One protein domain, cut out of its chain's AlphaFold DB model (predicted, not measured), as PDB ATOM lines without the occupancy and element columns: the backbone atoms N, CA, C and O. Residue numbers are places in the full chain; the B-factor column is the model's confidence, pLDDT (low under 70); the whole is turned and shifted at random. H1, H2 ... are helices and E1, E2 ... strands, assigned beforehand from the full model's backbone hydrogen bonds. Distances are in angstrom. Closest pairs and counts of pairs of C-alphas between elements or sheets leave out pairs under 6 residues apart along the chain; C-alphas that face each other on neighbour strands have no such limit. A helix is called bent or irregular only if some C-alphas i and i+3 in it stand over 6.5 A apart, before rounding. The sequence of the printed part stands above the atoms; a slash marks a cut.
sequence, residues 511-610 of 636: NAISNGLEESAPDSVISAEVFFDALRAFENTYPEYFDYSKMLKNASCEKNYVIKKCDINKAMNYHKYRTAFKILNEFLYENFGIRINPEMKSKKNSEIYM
ATOM      1  N   ASN A 511     -49.840-182.062 -61.578       93.69
ATOM      2  CA  ASN A 511     -51.130-181.902 -60.910       93.69
ATOM      3  C   ASN A 511     -50.917-181.333 -59.510       93.69
ATOM      4  O   ASN A 511     -51.499-180.305 -59.169       93.69
ATOM      5  N   ALA A 512     -50.018-181.943 -58.733       92.81
ATOM      6  CA  ALA A 512     -49.673-181.454 -57.405       92.81
ATOM      7  C   ALA A 512     -49.133-180.016 -57.464       92.81
ATOM      8  O   ALA A 512     -49.539-179.180 -56.658       92.81
ATOM      9  N   ILE A 513     -48.265-179.698 -58.435       94.69
ATOM     10  CA  ILE A 513     -47.752-178.331 -58.621       94.69
ATOM     11  C   ILE A 513     -48.888-177.352 -58.930       94.69
ATOM     12  O   ILE A 513     -48.968-176.305 -58.287       94.69
ATOM     13  N   SER A 514     -49.763-177.676 -59.889       94.81
ATOM     14  CA  SER A 514     -50.889-176.805 -60.244       94.81
ATOM     15  C   SER A 514     -51.765-176.529 -59.025       94.81
ATOM     16  O   SER A 514     -51.945-175.370 -58.659       94.81
ATOM     17  N   ASN A 515     -52.200-177.585 -58.332       92.62
ATOM     18  CA  ASN A 515     -53.059-177.479 -57.152       92.62
ATOM     19  C   ASN A 515     -52.383-176.659 -56.048       92.62
ATOM     20  O   ASN A 515     -52.969-175.719 -55.523       92.62
ATOM     21  N   GLY A 516     -51.108-176.933 -55.755       91.50
ATOM     22  CA  GLY A 516     -50.364-176.203 -54.732       91.50
ATOM     23  C   GLY A 516     -50.226-174.705 -55.031       91.50
ATOM     24  O   GLY A 516     -50.268-173.892 -54.105       91.50
ATOM     25  N   LEU A 517     -50.071-174.320 -56.305       92.94
ATOM     26  CA  LEU A 517     -50.008-172.912 -56.727       92.94
ATOM     27  C   LEU A 517     -51.383-172.238 -56.767       92.94
ATOM     28  O   LEU A 517     -51.470-171.046 -56.485       92.94
ATOM     29  N   GLU A 518     -52.438-172.969 -57.121       91.44
ATOM     30  CA  GLU A 518     -53.812-172.454 -57.141       91.44
ATOM     31  C   GLU A 518     -54.341-172.236 -55.725       91.44
ATOM     32  O   GLU A 518     -54.836-171.153 -55.415       91.44
ATOM     33  N   GLU A 519     -54.133-173.209 -54.837       88.88
ATOM     34  CA  GLU A 519     -54.459-173.092 -53.417       88.88
ATOM     35  C   GLU A 519     -53.757-171.892 -52.778       88.88
ATOM     36  O   GLU A 519     -54.343-171.222 -51.940       88.88
ATOM     37  N   SER A 520     -52.518-171.588 -53.162       87.12
ATOM     38  CA  SER A 520     -51.728-170.490 -52.585       87.12
ATOM     39  C   SER A 520     -51.783-169.187 -53.389       87.12
ATOM     40  O   SER A 520     -50.975-168.281 -53.159       87.12
ATOM     41  N   ALA A 521     -52.722-169.067 -54.333       88.12
ATOM     42  CA  ALA A 521     -52.829-167.882 -55.173       88.12
ATOM     43  C   ALA A 521     -52.989-166.606 -54.314       88.12
ATOM     44  O   ALA A 521     -53.762-166.619 -53.352       88.12
ATOM     45  N   PRO A 522     -52.309-165.488 -54.645       82.62
ATOM     46  CA  PRO A 522     -52.321-164.270 -53.825       82.62
ATOM     47  C   PRO A 522     -53.721-163.723 -53.510       82.62
ATOM     48  O   PRO A 522     -53.950-163.222 -52.408       82.62
ATOM     49  N   ASP A 523     -54.643-163.846 -54.465       84.38
ATOM     50  CA  ASP A 523     -56.019-163.353 -54.359       84.38
ATOM     51  C   ASP A 523     -56.994-164.374 -53.757       84.38
ATOM     52  O   ASP A 523     -58.164-164.055 -53.552       84.38
ATOM     53  N   SER A 524     -56.531-165.592 -53.455       86.19
ATOM     54  CA  SER A 524     -57.352-166.567 -52.740       86.19
ATOM     55  C   SER A 524     -57.636-166.090 -51.315       86.19
ATOM     56  O   SER A 524     -56.825-165.398 -50.686       86.19
ATOM     57  N   VAL A 525     -58.814-166.455 -50.813       88.00
ATOM     58  CA  VAL A 525     -59.318-166.017 -49.512       88.00
ATOM     59  C   VAL A 525     -59.503-167.191 -48.562       88.00
ATOM     60  O   VAL A 525     -59.735-168.321 -48.988       88.00
ATOM     61  N   ILE A 526     -59.401-166.911 -47.269       88.19
ATOM     62  CA  ILE A 526     -59.692-167.840 -46.176       88.19
ATOM     63  C   ILE A 526     -60.742-167.181 -45.288       88.19
ATOM     64  O   ILE A 526     -60.702-165.965 -45.100       88.19
ATOM     65  N   SER A 527     -61.670-167.968 -44.739       89.12
ATOM     66  CA  SER A 527     -62.570-167.482 -43.690       89.12
ATOM     67  C   SER A 527     -61.758-166.955 -42.506       89.12
ATOM     68  O   SER A 527     -60.858-167.640 -42.014       89.12
ATOM     69  N   ALA A 528     -62.073-165.742 -42.051       87.94
ATOM     70  CA  ALA A 528     -61.395-165.149 -40.906       87.94
ATOM     71  C   ALA A 528     -61.543-166.025 -39.654       87.94
ATOM     72  O   ALA A 528     -60.558-166.269 -38.965       87.94
ATOM     73  N   GLU A 529     -62.738-166.576 -39.426       88.50
ATOM     74  CA  GLU A 529     -63.035-167.496 -38.323       88.50
ATOM     75  C   GLU A 529     -62.096-168.708 -38.332       88.50
ATOM     76  O   GLU A 529     -61.362-168.927 -37.371       88.50
ATOM     77  N   VAL A 530     -62.021-169.417 -39.463       90.31
ATOM     78  CA  VAL A 530     -61.168-170.609 -39.599       90.31
ATOM     79  C   VAL A 530     -59.694-170.254 -39.400       90.31
ATOM     80  O   VAL A 530     -58.949-171.006 -38.774       90.31
ATOM     81  N   PHE A 531     -59.248-169.099 -39.902       90.38
ATOM     82  CA  PHE A 531     -57.869-168.662 -39.710       90.38
ATOM     83  C   PHE A 531     -57.560-168.351 -38.239       90.38
ATOM     84  O   PHE A 531     -56.516-168.763 -37.732       90.38
ATOM     85  N   PHE A 532     -58.461-167.669 -37.527       90.25
ATOM     86  CA  PHE A 532     -58.283-167.367 -36.107       90.25
ATOM     87  C   PHE A 532     -58.376-168.614 -35.221       90.25
ATOM     88  O   PHE A 532     -57.617-168.722 -34.257       90.25
ATOM     89  N   ASP A 533     -59.244-169.569 -35.552       92.00
ATOM     90  CA  ASP A 533     -59.291-170.890 -34.915       92.00
ATOM     91  C   ASP A 533     -57.968-171.623 -35.077       92.00
ATOM     92  O   ASP A 533     -57.402-172.124 -34.103       92.00
ATOM     93  N   ALA A 534     -57.428-171.605 -36.293       93.44
ATOM     94  CA  ALA A 534     -56.155-172.228 -36.578       93.44
ATOM     95  C   ALA A 534     -54.994-171.556 -35.836       93.44
ATOM     96  O   ALA A 534     -54.137-172.253 -35.299       93.44
ATOM     97  N   LEU A 535     -54.989-170.223 -35.718       92.19
ATOM     98  CA  LEU A 535     -53.997-169.514 -34.905       92.19
ATOM     99  C   LEU A 535     -54.122-169.844 -33.412       92.19
ATOM    100  O   LEU A 535     -53.103-170.008 -32.752       92.19
ATOM    101  N   ARG A 536     -55.339-169.984 -32.871       92.75
ATOM    102  CA  ARG A 536     -55.545-170.409 -31.472       92.75
ATOM    103  C   ARG A 536     -55.045-171.836 -31.232       92.75
ATOM    104  O   ARG A 536     -54.368-172.093 -30.241       92.75
ATOM    105  N   ALA A 537     -55.339-172.759 -32.147       95.00
ATOM    106  CA  ALA A 537     -54.837-174.131 -32.074       95.00
ATOM    107  C   ALA A 537     -53.304-174.187 -32.193       95.00
ATOM    108  O   ALA A 537     -52.646-174.948 -31.480       95.00
ATOM    109  N   PHE A 538     -52.731-173.343 -33.053       94.81
ATOM    110  CA  PHE A 538     -51.290-173.210 -33.213       94.81
ATOM    111  C   PHE A 538     -50.618-172.689 -31.941       94.81
ATOM    112  O   PHE A 538     -49.644-173.283 -31.497       94.81
ATOM    113  N   GLU A 539     -51.164-171.640 -31.315       93.69
ATOM    114  CA  GLU A 539     -50.670-171.091 -30.041       93.69
ATOM    115  C   GLU A 539     -50.661-172.137 -28.921       93.69
ATOM    116  O   GLU A 539     -49.713-172.192 -28.144       93.69
ATOM    117  N   ASN A 540     -51.683-172.995 -28.860       93.62
ATOM    118  CA  ASN A 540     -51.738-174.079 -27.879       93.62
ATOM    119  C   ASN A 540     -50.684-175.165 -28.142       93.62
ATOM    120  O   ASN A 540     -50.177-175.767 -27.198       93.62
ATOM    121  N   THR A 541     -50.373-175.430 -29.414       95.81
ATOM    122  CA  THR A 541     -49.422-176.480 -29.821       95.81
ATOM    123  C   THR A 541     -47.973-175.999 -29.741       95.81
ATOM    124  O   THR A 541     -47.092-176.771 -29.373       95.81
ATOM    125  N   TYR A 542     -47.736-174.721 -30.049       93.75
ATOM    126  CA  TYR A 542     -46.425-174.073 -30.063       93.75
ATOM    127  C   TYR A 542     -46.452-172.754 -29.267       93.75
ATOM    128  O   TYR A 542     -46.409-171.665 -29.862       93.75
ATOM    129  N   PRO A 543     -46.532-172.812 -27.923       92.62
ATOM    130  CA  PRO A 543     -46.631-171.620 -27.077       92.62
ATOM    131  C   PRO A 543     -45.470-170.629 -27.260       92.62
ATOM    132  O   PRO A 543     -45.650-169.420 -27.111       92.62
ATOM    133  N   GLU A 544     -44.285-171.109 -27.645       92.50
ATOM    134  CA  GLU A 544     -43.104-170.294 -27.944       92.50
ATOM    135  C   GLU A 544     -43.296-169.329 -29.130       92.50
ATOM    136  O   GLU A 544     -42.537-168.368 -29.276       92.50
ATOM    137  N   TYR A 545     -44.320-169.543 -29.964       90.56
ATOM    138  CA  TYR A 545     -44.670-168.682 -31.097       90.56
ATOM    139  C   TYR A 545     -45.909-167.809 -30.841       90.56
ATOM    140  O   TYR A 545     -46.501-167.276 -31.787       90.56
ATOM    141  N   PHE A 546     -46.288-167.597 -29.576       88.88
ATOM    142  CA  PHE A 546     -47.422-166.745 -29.205       88.88
ATOM    143  C   PHE A 546     -47.313-165.314 -29.757       88.88
ATOM    144  O   PHE A 546     -48.244-164.820 -30.393       88.88
ATOM    145  N   ASP A 547     -46.158-164.656 -29.600       86.62
ATOM    146  CA  ASP A 547     -45.952-163.283 -30.094       86.62
ATOM    147  C   ASP A 547     -46.096-163.181 -31.619       86.62
ATOM    148  O   ASP A 547     -46.605-162.186 -32.144       86.62
ATOM    149  N   TYR A 548     -45.677-164.226 -32.339       87.62
ATOM    150  CA  TYR A 548     -45.834-164.309 -33.787       87.62
ATOM    151  C   TYR A 548     -47.309-164.441 -34.179       87.62
ATOM    152  O   TYR A 548     -47.788-163.712 -35.047       87.62
ATOM    153  N   SER A 549     -48.054-165.302 -33.488       87.56
ATOM    154  CA  SER A 549     -49.491-165.491 -33.711       87.56
ATOM    155  C   SER A 549     -50.283-164.219 -33.401       87.56
ATOM    156  O   SER A 549     -51.105-163.789 -34.212       87.56
ATOM    157  N   LYS A 550     -49.963-163.531 -32.299       85.88
ATOM    158  CA  LYS A 550     -50.539-162.226 -31.946       85.88
ATOM    159  C   LYS A 550     -50.259-161.160 -33.008       85.88
ATOM    160  O   LYS A 550     -51.154-160.393 -33.359       85.88
ATOM    161  N   MET A 551     -49.042-161.120 -33.555       86.38
ATOM    162  CA  MET A 551     -48.695-160.225 -34.663       86.38
ATOM    163  C   MET A 551     -49.558-160.501 -35.903       86.38
ATOM    164  O   MET A 551     -50.067-159.558 -36.507       86.38
ATOM    165  N   LEU A 552     -49.759-161.772 -36.269       86.25
ATOM    166  CA  LEU A 552     -50.605-162.151 -37.407       86.25
ATOM    167  C   LEU A 552     -52.076-161.797 -37.182       86.25
ATOM    168  O   LEU A 552     -52.724-161.323 -38.117       86.25
ATOM    169  N   LYS A 553     -52.582-161.959 -35.951       85.00
ATOM    170  CA  LYS A 553     -53.932-161.519 -35.576       85.00
ATOM    171  C   LYS A 553     -54.092-160.013 -35.760       85.00
ATOM    172  O   LYS A 553     -55.020-159.583 -36.424       85.00
ATOM    173  N   ASN A 554     -53.138-159.217 -35.277       81.12
ATOM    174  CA  ASN A 554     -53.174-157.759 -35.430       81.12
ATOM    175  C   ASN A 554     -53.069-157.301 -36.893       81.12
ATOM    176  O   ASN A 554     -53.670-156.298 -37.271       81.12
ATOM    177  N   ALA A 555     -52.295-158.016 -37.716       76.50
ATOM    178  CA  ALA A 555     -52.171-157.729 -39.144       76.50
ATOM    179  C   ALA A 555     -53.431-158.117 -39.942       76.50
ATOM    180  O   ALA A 555     -53.663-157.584 -41.027       76.50
ATOM    181  N   SER A 556     -54.244-159.030 -39.410       74.38
ATOM    182  CA  SER A 556     -55.466-159.528 -40.036       74.38
ATOM    183  C   SER A 556     -56.675-158.824 -39.412       74.38
ATOM    184  O   SER A 556     -57.133-159.203 -38.344       74.38
ATOM    185  N   CYS A 557     -57.197-157.768 -40.045       63.97
ATOM    186  CA  CYS A 557     -58.345-157.024 -39.508       63.97
ATOM    187  C   CYS A 557     -59.554-157.939 -39.214       63.97
ATOM    188  O   CYS A 557     -60.163-158.459 -40.146       63.97
ATOM    189  N   GLU A 558     -59.984-158.014 -37.949       56.84
ATOM    190  CA  GLU A 558     -61.183-158.756 -37.501       56.84
ATOM    191  C   GLU A 558     -62.492-158.307 -38.182       56.84
ATOM    192  O   GLU A 558     -63.491-159.016 -38.152       56.84
ATOM    193  N   LYS A 559     -62.510-157.129 -38.822       57.56
ATOM    194  CA  LYS A 559     -63.712-156.566 -39.464       57.56
ATOM    195  C   LYS A 559     -64.086-157.215 -40.803       57.56
ATOM    196  O   LYS A 559     -65.156-156.909 -41.324       57.56
ATOM    197  N   ASN A 560     -63.239-158.077 -41.369       65.19
ATOM    198  CA  ASN A 560     -63.519-158.765 -42.629       65.19
ATOM    199  C   ASN A 560     -63.868-160.238 -42.378       65.19
ATOM    200  O   ASN A 560     -63.102-160.947 -41.738       65.19
ATOM    201  N   TYR A 561     -64.962-160.726 -42.973       79.56
ATOM    202  CA  TYR A 561     -65.329-162.153 -42.946       79.56
ATOM    203  C   TYR A 561     -64.304-163.060 -43.646       79.56
ATOM    204  O   TYR A 561     -64.279-164.271 -43.432       79.56
ATOM    205  N   VAL A 562     -63.452-162.478 -44.496       84.50
ATOM    206  CA  VAL A 562     -62.442-163.189 -45.275       84.50
ATOM    207  C   VAL A 562     -61.103-162.459 -45.261       84.50
ATOM    208  O   VAL A 562     -61.047-161.229 -45.283       84.50
ATOM    209  N   ILE A 563     -60.018-163.228 -45.278       84.81
ATOM    210  CA  ILE A 563     -58.639-162.740 -45.284       84.81
ATOM    211  C   ILE A 563     -57.970-163.202 -46.577       84.81
ATOM    212  O   ILE A 563     -58.017-164.388 -46.916       84.81
ATOM    213  N   LYS A 564     -57.335-162.283 -47.312       85.88
ATOM    214  CA  LYS A 564     -56.564-162.644 -48.509       85.88
ATOM    215  C   LYS A 564     -55.241-163.289 -48.111       85.88
ATOM    216  O   LYS A 564     -54.517-162.770 -47.261       85.88
ATOM    217  N   LYS A 565     -54.858-164.370 -48.793       86.31
ATOM    218  CA  LYS A 565     -53.588-165.060 -48.518       86.31
ATOM    219  C   LYS A 565     -52.365-164.181 -48.765       86.31
ATOM    220  O   LYS A 565     -51.353-164.372 -48.095       86.31
ATOM    221  N   CYS A 566     -52.429-163.207 -49.678       83.06
ATOM    222  CA  CYS A 566     -51.329-162.261 -49.879       83.06
ATOM    223  C   CYS A 566     -51.058-161.372 -48.658       83.06
ATOM    224  O   CYS A 566     -49.894-161.067 -48.397       83.06
ATOM    225  N   ASP A 567     -52.087-161.006 -47.892       80.56
ATOM    226  CA  ASP A 567     -51.937-160.184 -46.689       80.56
ATOM    227  C   ASP A 567     -51.293-160.999 -45.563       80.56
ATOM    228  O   ASP A 567     -50.324-160.552 -44.947       80.56
ATOM    229  N   ILE A 568     -51.721-162.257 -45.405       81.06
ATOM    230  CA  ILE A 568     -51.092-163.210 -44.485       81.06
ATOM    231  C   ILE A 568     -49.631-163.445 -44.892       81.06
ATOM    232  O   ILE A 568     -48.742-163.321 -44.061       81.06
ATOM    233  N   ASN A 569     -49.338-163.714 -46.171       80.50
ATOM    234  CA  ASN A 569     -47.959-163.923 -46.643       80.50
ATOM    235  C   ASN A 569     -47.059-162.705 -46.389       80.50
ATOM    236  O   ASN A 569     -45.903-162.877 -46.002       80.50
ATOM    237  N   LYS A 570     -47.565-161.480 -46.581       79.00
ATOM    238  CA  LYS A 570     -46.818-160.251 -46.266       79.00
ATOM    239  C   LYS A 570     -46.528-160.138 -44.771       79.00
ATOM    240  O   LYS A 570     -45.395-159.839 -44.410       79.00
ATOM    241  N   ALA A 571     -47.520-160.410 -43.923       75.19
ATOM    242  CA  ALA A 571     -47.355-160.387 -42.471       75.19
ATOM    243  C   ALA A 571     -46.411-161.500 -41.976       75.19
ATOM    244  O   ALA A 571     -45.609-161.294 -41.067       75.19
ATOM    245  N   MET A 572     -46.461-162.672 -42.611       69.62
ATOM    246  CA  MET A 572     -45.670-163.844 -42.246       69.62
ATOM    247  C   MET A 572     -44.207-163.773 -42.690       69.62
ATOM    248  O   MET A 572     -43.345-164.291 -41.982       69.62
ATOM    249  N   ASN A 573     -43.903-163.140 -43.830       64.31
ATOM    250  CA  ASN A 573     -42.554-163.085 -44.412       64.31
ATOM    251  C   ASN A 573     -41.636-162.041 -43.742       64.31
ATOM    252  O   ASN A 573     -40.736-161.474 -44.362       64.31
ATOM    253  N   TYR A 574     -41.857-161.775 -42.456       61.50
ATOM    254  CA  TYR A 574     -40.988-160.929 -41.656       61.50
ATOM    255  C   TYR A 574     -39.731-161.729 -41.284       61.50
ATOM    256  O   TYR A 574     -39.822-162.743 -40.591       61.50
ATOM    257  N   HIS A 575     -38.547-161.305 -41.752       62.00
ATOM    258  CA  HIS A 575     -37.294-162.076 -41.648       62.00
ATOM    259  C   HIS A 575     -36.975-162.600 -40.237       62.00
ATOM    260  O   HIS A 575     -36.405-163.684 -40.113       62.00
ATOM    261  N   LYS A 576     -37.410-161.884 -39.191       70.19
ATOM    262  CA  LYS A 576     -37.275-162.290 -37.783       70.19
ATOM    263  C   LYS A 576     -37.952-163.634 -37.455       70.19
ATOM    264  O   LYS A 576     -37.495-164.324 -36.555       70.19
ATOM    265  N   TYR A 577     -39.007-164.026 -38.175       74.50
ATOM    266  CA  TYR A 577     -39.872-165.164 -37.826       74.50
ATOM    267  C   TYR A 577     -39.889-166.282 -38.874       74.50
ATOM    268  O   TYR A 577     -40.837-167.059 -38.954       74.50
ATOM    269  N   ARG A 578     -38.829-166.407 -39.683       77.38
ATOM    270  CA  ARG A 578     -38.782-167.378 -40.791       77.38
ATOM    271  C   ARG A 578     -39.046-168.829 -40.362       77.38
ATOM    272  O   ARG A 578     -39.642-169.574 -41.132       77.38
ATOM    273  N   THR A 579     -38.593-169.237 -39.177       84.44
ATOM    274  CA  THR A 579     -38.832-170.592 -38.650       84.44
ATOM    275  C   THR A 579     -40.287-170.778 -38.227       84.44
ATOM    276  O   THR A 579     -40.919-171.732 -38.670       84.44
ATOM    277  N   ALA A 580     -40.837-169.831 -37.459       86.38
ATOM    278  CA  ALA A 580     -42.235-169.850 -37.026       86.38
ATOM    279  C   ALA A 580     -43.199-169.853 -38.221       86.38
ATOM    280  O   ALA A 580     -44.165-170.606 -38.231       86.38
ATOM    281  N   PHE A 581     -42.884-169.086 -39.271       85.69
ATOM    282  CA  PHE A 581     -43.625-169.092 -40.531       85.69
ATOM    283  C   PHE A 581     -43.738-170.493 -41.142       85.69
ATOM    284  O   PHE A 581     -44.834-170.912 -41.500       85.69
ATOM    285  N   LYS A 582     -42.617-171.219 -41.262       85.88
ATOM    286  CA  LYS A 582     -42.610-172.564 -41.854       85.88
ATOM    287  C   LYS A 582     -43.464-173.535 -41.052       85.88
ATOM    288  O   LYS A 582     -44.286-174.237 -41.625       85.88
ATOM    289  N   ILE A 583     -43.286-173.521 -39.731       89.44
ATOM    290  CA  ILE A 583     -44.006-174.406 -38.812       89.44
ATOM    291  C   ILE A 583     -45.506-174.087 -38.832       89.44
ATOM    292  O   ILE A 583     -46.319-175.000 -38.925       89.44
ATOM    293  N   LEU A 584     -45.887-172.805 -38.847       89.88
ATOM    294  CA  LEU A 584     -47.284-172.392 -38.987       89.88
ATOM    295  C   LEU A 584     -47.872-172.812 -40.338       89.88
ATOM    296  O   LEU A 584     -48.966-173.358 -40.380       89.88
ATOM    297  N   ASN A 585     -47.173-172.563 -41.446       89.00
ATOM    298  CA  ASN A 585     -47.654-172.908 -42.785       89.00
ATOM    299  C   ASN A 585     -47.877-174.425 -42.939       89.00
ATOM    300  O   ASN A 585     -48.859-174.846 -43.548       89.00
ATOM    301  N   GLU A 586     -46.998-175.235 -42.350       88.69
ATOM    302  CA  GLU A 586     -47.140-176.691 -42.269       88.69
ATOM    303  C   GLU A 586     -48.322-177.095 -41.375       88.69
ATOM    304  O   GLU A 586     -49.194-177.837 -41.820       88.69
ATOM    305  N   PHE A 587     -48.422-176.521 -40.172       92.50
ATOM    306  CA  PHE A 587     -49.521-176.769 -39.237       92.50
ATOM    307  C   PHE A 587     -50.895-176.437 -39.837       92.50
ATOM    308  O   PHE A 587     -51.830-177.228 -39.717       92.50
ATOM    309  N   LEU A 588     -51.013-175.288 -40.509       90.94
ATOM    310  CA  LEU A 588     -52.230-174.850 -41.194       90.94
ATOM    311  C   LEU A 588     -52.653-175.839 -42.281       90.94
ATOM    312  O   LEU A 588     -53.839-176.140 -42.418       90.94
ATOM    313  N   TYR A 589     -51.697-176.364 -43.045       89.75
ATOM    314  CA  TYR A 589     -52.005-177.326 -44.091       89.75
ATOM    315  C   TYR A 589     -52.427-178.681 -43.513       89.75
ATOM    316  O   TYR A 589     -53.440-179.228 -43.938       89.75
ATOM    317  N   GLU A 590     -51.692-179.199 -42.530       90.19
ATOM    318  CA  GLU A 590     -51.932-180.533 -41.967       90.19
ATOM    319  C   GLU A 590     -53.210-180.615 -41.127       90.19
ATOM    320  O   GLU A 590     -53.905-181.627 -41.183       90.19
ATOM    321  N   ASN A 591     -53.549-179.557 -40.385       94.06
ATOM    322  CA  ASN A 591     -54.671-179.578 -39.440       94.06
ATOM    323  C   ASN A 591     -55.933-178.897 -39.983       94.06
ATOM    324  O   ASN A 591     -57.035-179.216 -39.543       94.06
ATOM    325  N   PHE A 592     -55.789-177.967 -40.933       91.38
ATOM    326  CA  PHE A 592     -56.907-177.167 -41.447       91.38
ATOM    327  C   PHE A 592     -57.044-177.218 -42.976       91.38
ATOM    328  O   PHE A 592     -57.959-176.607 -43.524       91.38
ATOM    329  N   GLY A 593     -56.148-177.905 -43.698       88.50
ATOM    330  CA  GLY A 593     -56.140-177.912 -45.168       88.50
ATOM    331  C   GLY A 593     -55.794-176.552 -45.788       88.50
ATOM    332  O   GLY A 593     -55.992-176.333 -46.983       88.50
ATOM    333  N   ILE A 594     -55.276-175.607 -44.996       88.88
ATOM    334  CA  ILE A 594     -54.991-174.242 -45.438       88.88
ATOM    335  C   ILE A 594     -53.538-174.148 -45.892       88.88
ATOM    336  O   ILE A 594     -52.614-174.051 -45.090       88.88
ATOM    337  N   ARG A 595     -53.327-174.084 -47.207       87.88
ATOM    338  CA  ARG A 595     -52.005-173.812 -47.786       87.88
ATOM    339  C   ARG A 595     -51.820-172.316 -48.040       87.88
ATOM    340  O   ARG A 595     -52.496-171.770 -48.913       87.88
ATOM    341  N   ILE A 596     -50.923-171.639 -47.314       86.38
ATOM    342  CA  ILE A 596     -50.603-170.220 -47.580       86.38
ATOM    343  C   ILE A 596     -49.444-170.080 -48.563       86.38
ATOM    344  O   ILE A 596     -49.475-169.253 -49.474       86.38
ATOM    345  N   ASN A 597     -48.417-170.907 -48.388       85.88
ATOM    346  CA  ASN A 597     -47.271-170.988 -49.278       85.88
ATOM    347  C   ASN A 597     -46.998-172.464 -49.594       85.88
ATOM    348  O   ASN A 597     -46.945-173.286 -48.682       85.88
ATOM    349  N   PRO A 598     -46.821-172.852 -50.865       85.62
ATOM    350  CA  PRO A 598     -46.615-174.252 -51.198       85.62
ATOM    351  C   PRO A 598     -45.215-174.737 -50.805       85.62
ATOM    352  O   PRO A 598     -44.994-175.943 -50.719       85.62
ATOM    353  N   GLU A 599     -44.262-173.822 -50.577       85.19
ATOM    354  CA  GLU A 599     -42.876-174.117 -50.194       85.19
ATOM    355  C   GLU A 599     -42.271-175.263 -51.015       85.19
ATOM    356  O   GLU A 599     -41.611-176.156 -50.487       85.19
ATOM    357  N   MET A 600     -42.522-175.251 -52.329       85.44
ATOM    358  CA  MET A 600     -42.293-176.409 -53.200       85.44
ATOM    359  C   MET A 600     -40.841-176.889 -53.206       85.44
ATOM    360  O   MET A 600     -40.579-178.070 -53.390       85.44
ATOM    361  N   LYS A 601     -39.896-175.970 -52.982       82.31
ATOM    362  CA  LYS A 601     -38.454-176.244 -52.929       82.31
ATOM    363  C   LYS A 601     -37.962-176.698 -51.545       82.31
ATOM    364  O   LYS A 601     -36.760-176.879 -51.364       82.31
ATOM    365  N   SER A 602     -38.840-176.810 -50.548       82.19
ATOM    366  CA  SER A 602     -38.475-177.395 -49.254       82.19
ATOM    367  C   SER A 602     -38.204-178.891 -49.420       82.19
ATOM    368  O   SER A 602     -38.812-179.530 -50.271       82.19
ATOM    369  N   LYS A 603     -37.312-179.461 -48.597       74.19
ATOM    370  CA  LYS A 603     -36.944-180.888 -48.683       74.19
ATOM    371  C   LYS A 603     -38.175-181.804 -48.589       74.19
ATOM    372  O   LYS A 603     -38.293-182.739 -49.368       74.19
ATOM    373  N   LYS A 604     -39.093-181.503 -47.661       78.31
ATOM    374  CA  LYS A 604     -40.336-182.262 -47.460       78.31
ATOM    375  C   LYS A 604     -41.239-182.182 -48.695       78.31
ATOM    376  O   LYS A 604     -41.696-183.199 -49.204       78.31
ATOM    377  N   ASN A 605     -41.454-180.977 -49.225       82.50
ATOM    378  CA  ASN A 605     -42.421-180.790 -50.305       82.50
ATOM    379  C   ASN A 605     -41.849-181.107 -51.692       82.50
ATOM    380  O   ASN A 605     -42.618-181.444 -52.591       82.50
ATOM    381  N   SER A 606     -40.528-181.065 -51.891       80.38
ATOM    382  CA  SER A 606     -39.913-181.415 -53.177       80.38
ATOM    383  C   SER A 606     -40.202-182.858 -53.587       80.38
ATOM    384  O   SER A 606     -40.313-183.131 -54.777       80.38
ATOM    385  N   GLU A 607     -40.375-183.764 -52.622       81.88
ATOM    386  CA  GLU A 607     -40.811-185.146 -52.864       81.88
ATOM    387  C   GLU A 607     -42.310-185.228 -53.174       81.88
ATOM    388  O   GLU A 607     -42.729-185.988 -54.048       81.88
ATOM    389  N   ILE A 608     -43.129-184.407 -52.503       84.12
ATOM    390  CA  ILE A 608     -44.573-184.321 -52.760       84.12
ATOM    391  C   ILE A 608     -44.827-183.914 -54.212       84.12
ATOM    392  O   ILE A 608     -45.579-184.599 -54.900       84.12
ATOM    393  N   TYR A 609     -44.148-182.859 -54.664       88.94
ATOM    394  CA  TYR A 609     -44.233-182.312 -56.019       88.94
ATOM    395  C   TYR A 609     -43.314-183.016 -57.027       88.94
ATOM    396  O   TYR A 609     -43.310-182.659 -58.203       88.94
ATOM    397  N   MET A 610     -42.505-183.982 -56.579       87.94
ATOM    398  CA  MET A 610     -41.500-184.684 -57.384       87.94
ATOM    399  C   MET A 610     -40.549-183.750 -58.164       87.94
ATOM    400  O   MET A 610     -40.154-184.041 -59.293       87.94
TER     401      MET A 610
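Overview. This is residues 511 to 610 of the 636 residues of an uncharacterized protein of Ruminococcus sp (UniProt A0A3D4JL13). Two antiparallel helices, H2 and H3, form a helical hairpin that the long helix H5 crosses, and H4 packs on residues 551 to 555 of H3. A tiny sheet of E1 and E2 lies by the first residues of H2, while H1 and H6 lie toward the other end of the longest axis, close to each other but touching no helix. The printed part has 100 residues with six named helices and two named strands, in the order H1 E1 H2 H3 E2 H4 H5 H6; the sheet, E1 - E2, is antiparallel and the class is mostly helix. The whole is compact and rounded, with a radius of gyration of the C-alphas of 13.1 A and spans of 37 by 28 by 24 A.

Arrangement. H1, residues 511 to 519, is close to but not clearly touching H6, residues 603 to 608; their closest C-alphas, of Ala 512 and Ile 608, are 7.5 A apart. E1, residues 525 to 527, is antiparallel to E2, residues 562 to 564, at 147 degrees, with N 526 and O 563 2.9 A apart and N 563 and O 526 2.8 A apart, both within hydrogen-bond range. H2, residues 528 to 541, and H3, residues 543 to 555, form a helical hairpin: they touch, closest at the C-alphas of Glu 539 and Phe 546, 5.5 A, with a shallow tilt of 19 degrees, opposite ways. H4, residues 565 to 572, touches H3 at residues 551 to 555 of H3 alone, at a steep tilt of 52 degrees, opposite ways; the closest C-alphas, of Leu 552 and Ala 571, are 6.3 A apart. H5, residues 575 to 592, touches H2 with its residues 584 to 592 alone, about perpendicular at 74 degrees; the closest C-alphas, of Ala 534 and Leu 588, are 6.6 A apart. H5 only just touches H3, with 3 pairs of C-alphas within 8 A, closest at Tyr 545 and Ala 580, 6.5 A. H1 and H5 are apart. Each O i to N i+4 pair is within hydrogen-bond range in H1, H2 and H4; the counts are 7 of 9 in H3, 12 of 14 in H5 and 0 of 2 in H6, where 1 of 3 O i to N i+3 pairs is.

Along the chain. H1 begins at C-alpha 511, (-51.130, -181.902, -60.910), and is 12.0 A long from first to last C-alpha. H2 is 19.9 A long and H3 19.2 A. H5 is 24.7 A long, from C-alpha 575 at (-37.294, -162.076, -41.648), with a kink of 31 degrees near residue 582. H3 and H5 are irregular: C-alphas 544 and 547 are 7.9 A apart, and C-alphas 576 and 579 are 8.5 A apart. H6 ends at C-alpha 608, (-44.573, -184.321, -52.760).

Size, cuts and confidence. The two C-alphas farthest apart, of Lys 559 and Met 610, are 40.1 A apart. The printed part has no cut and no long link. The mean pLDDT of the printed part is 85.0, and residues 557 to 560 and 572 to 575 are under 70.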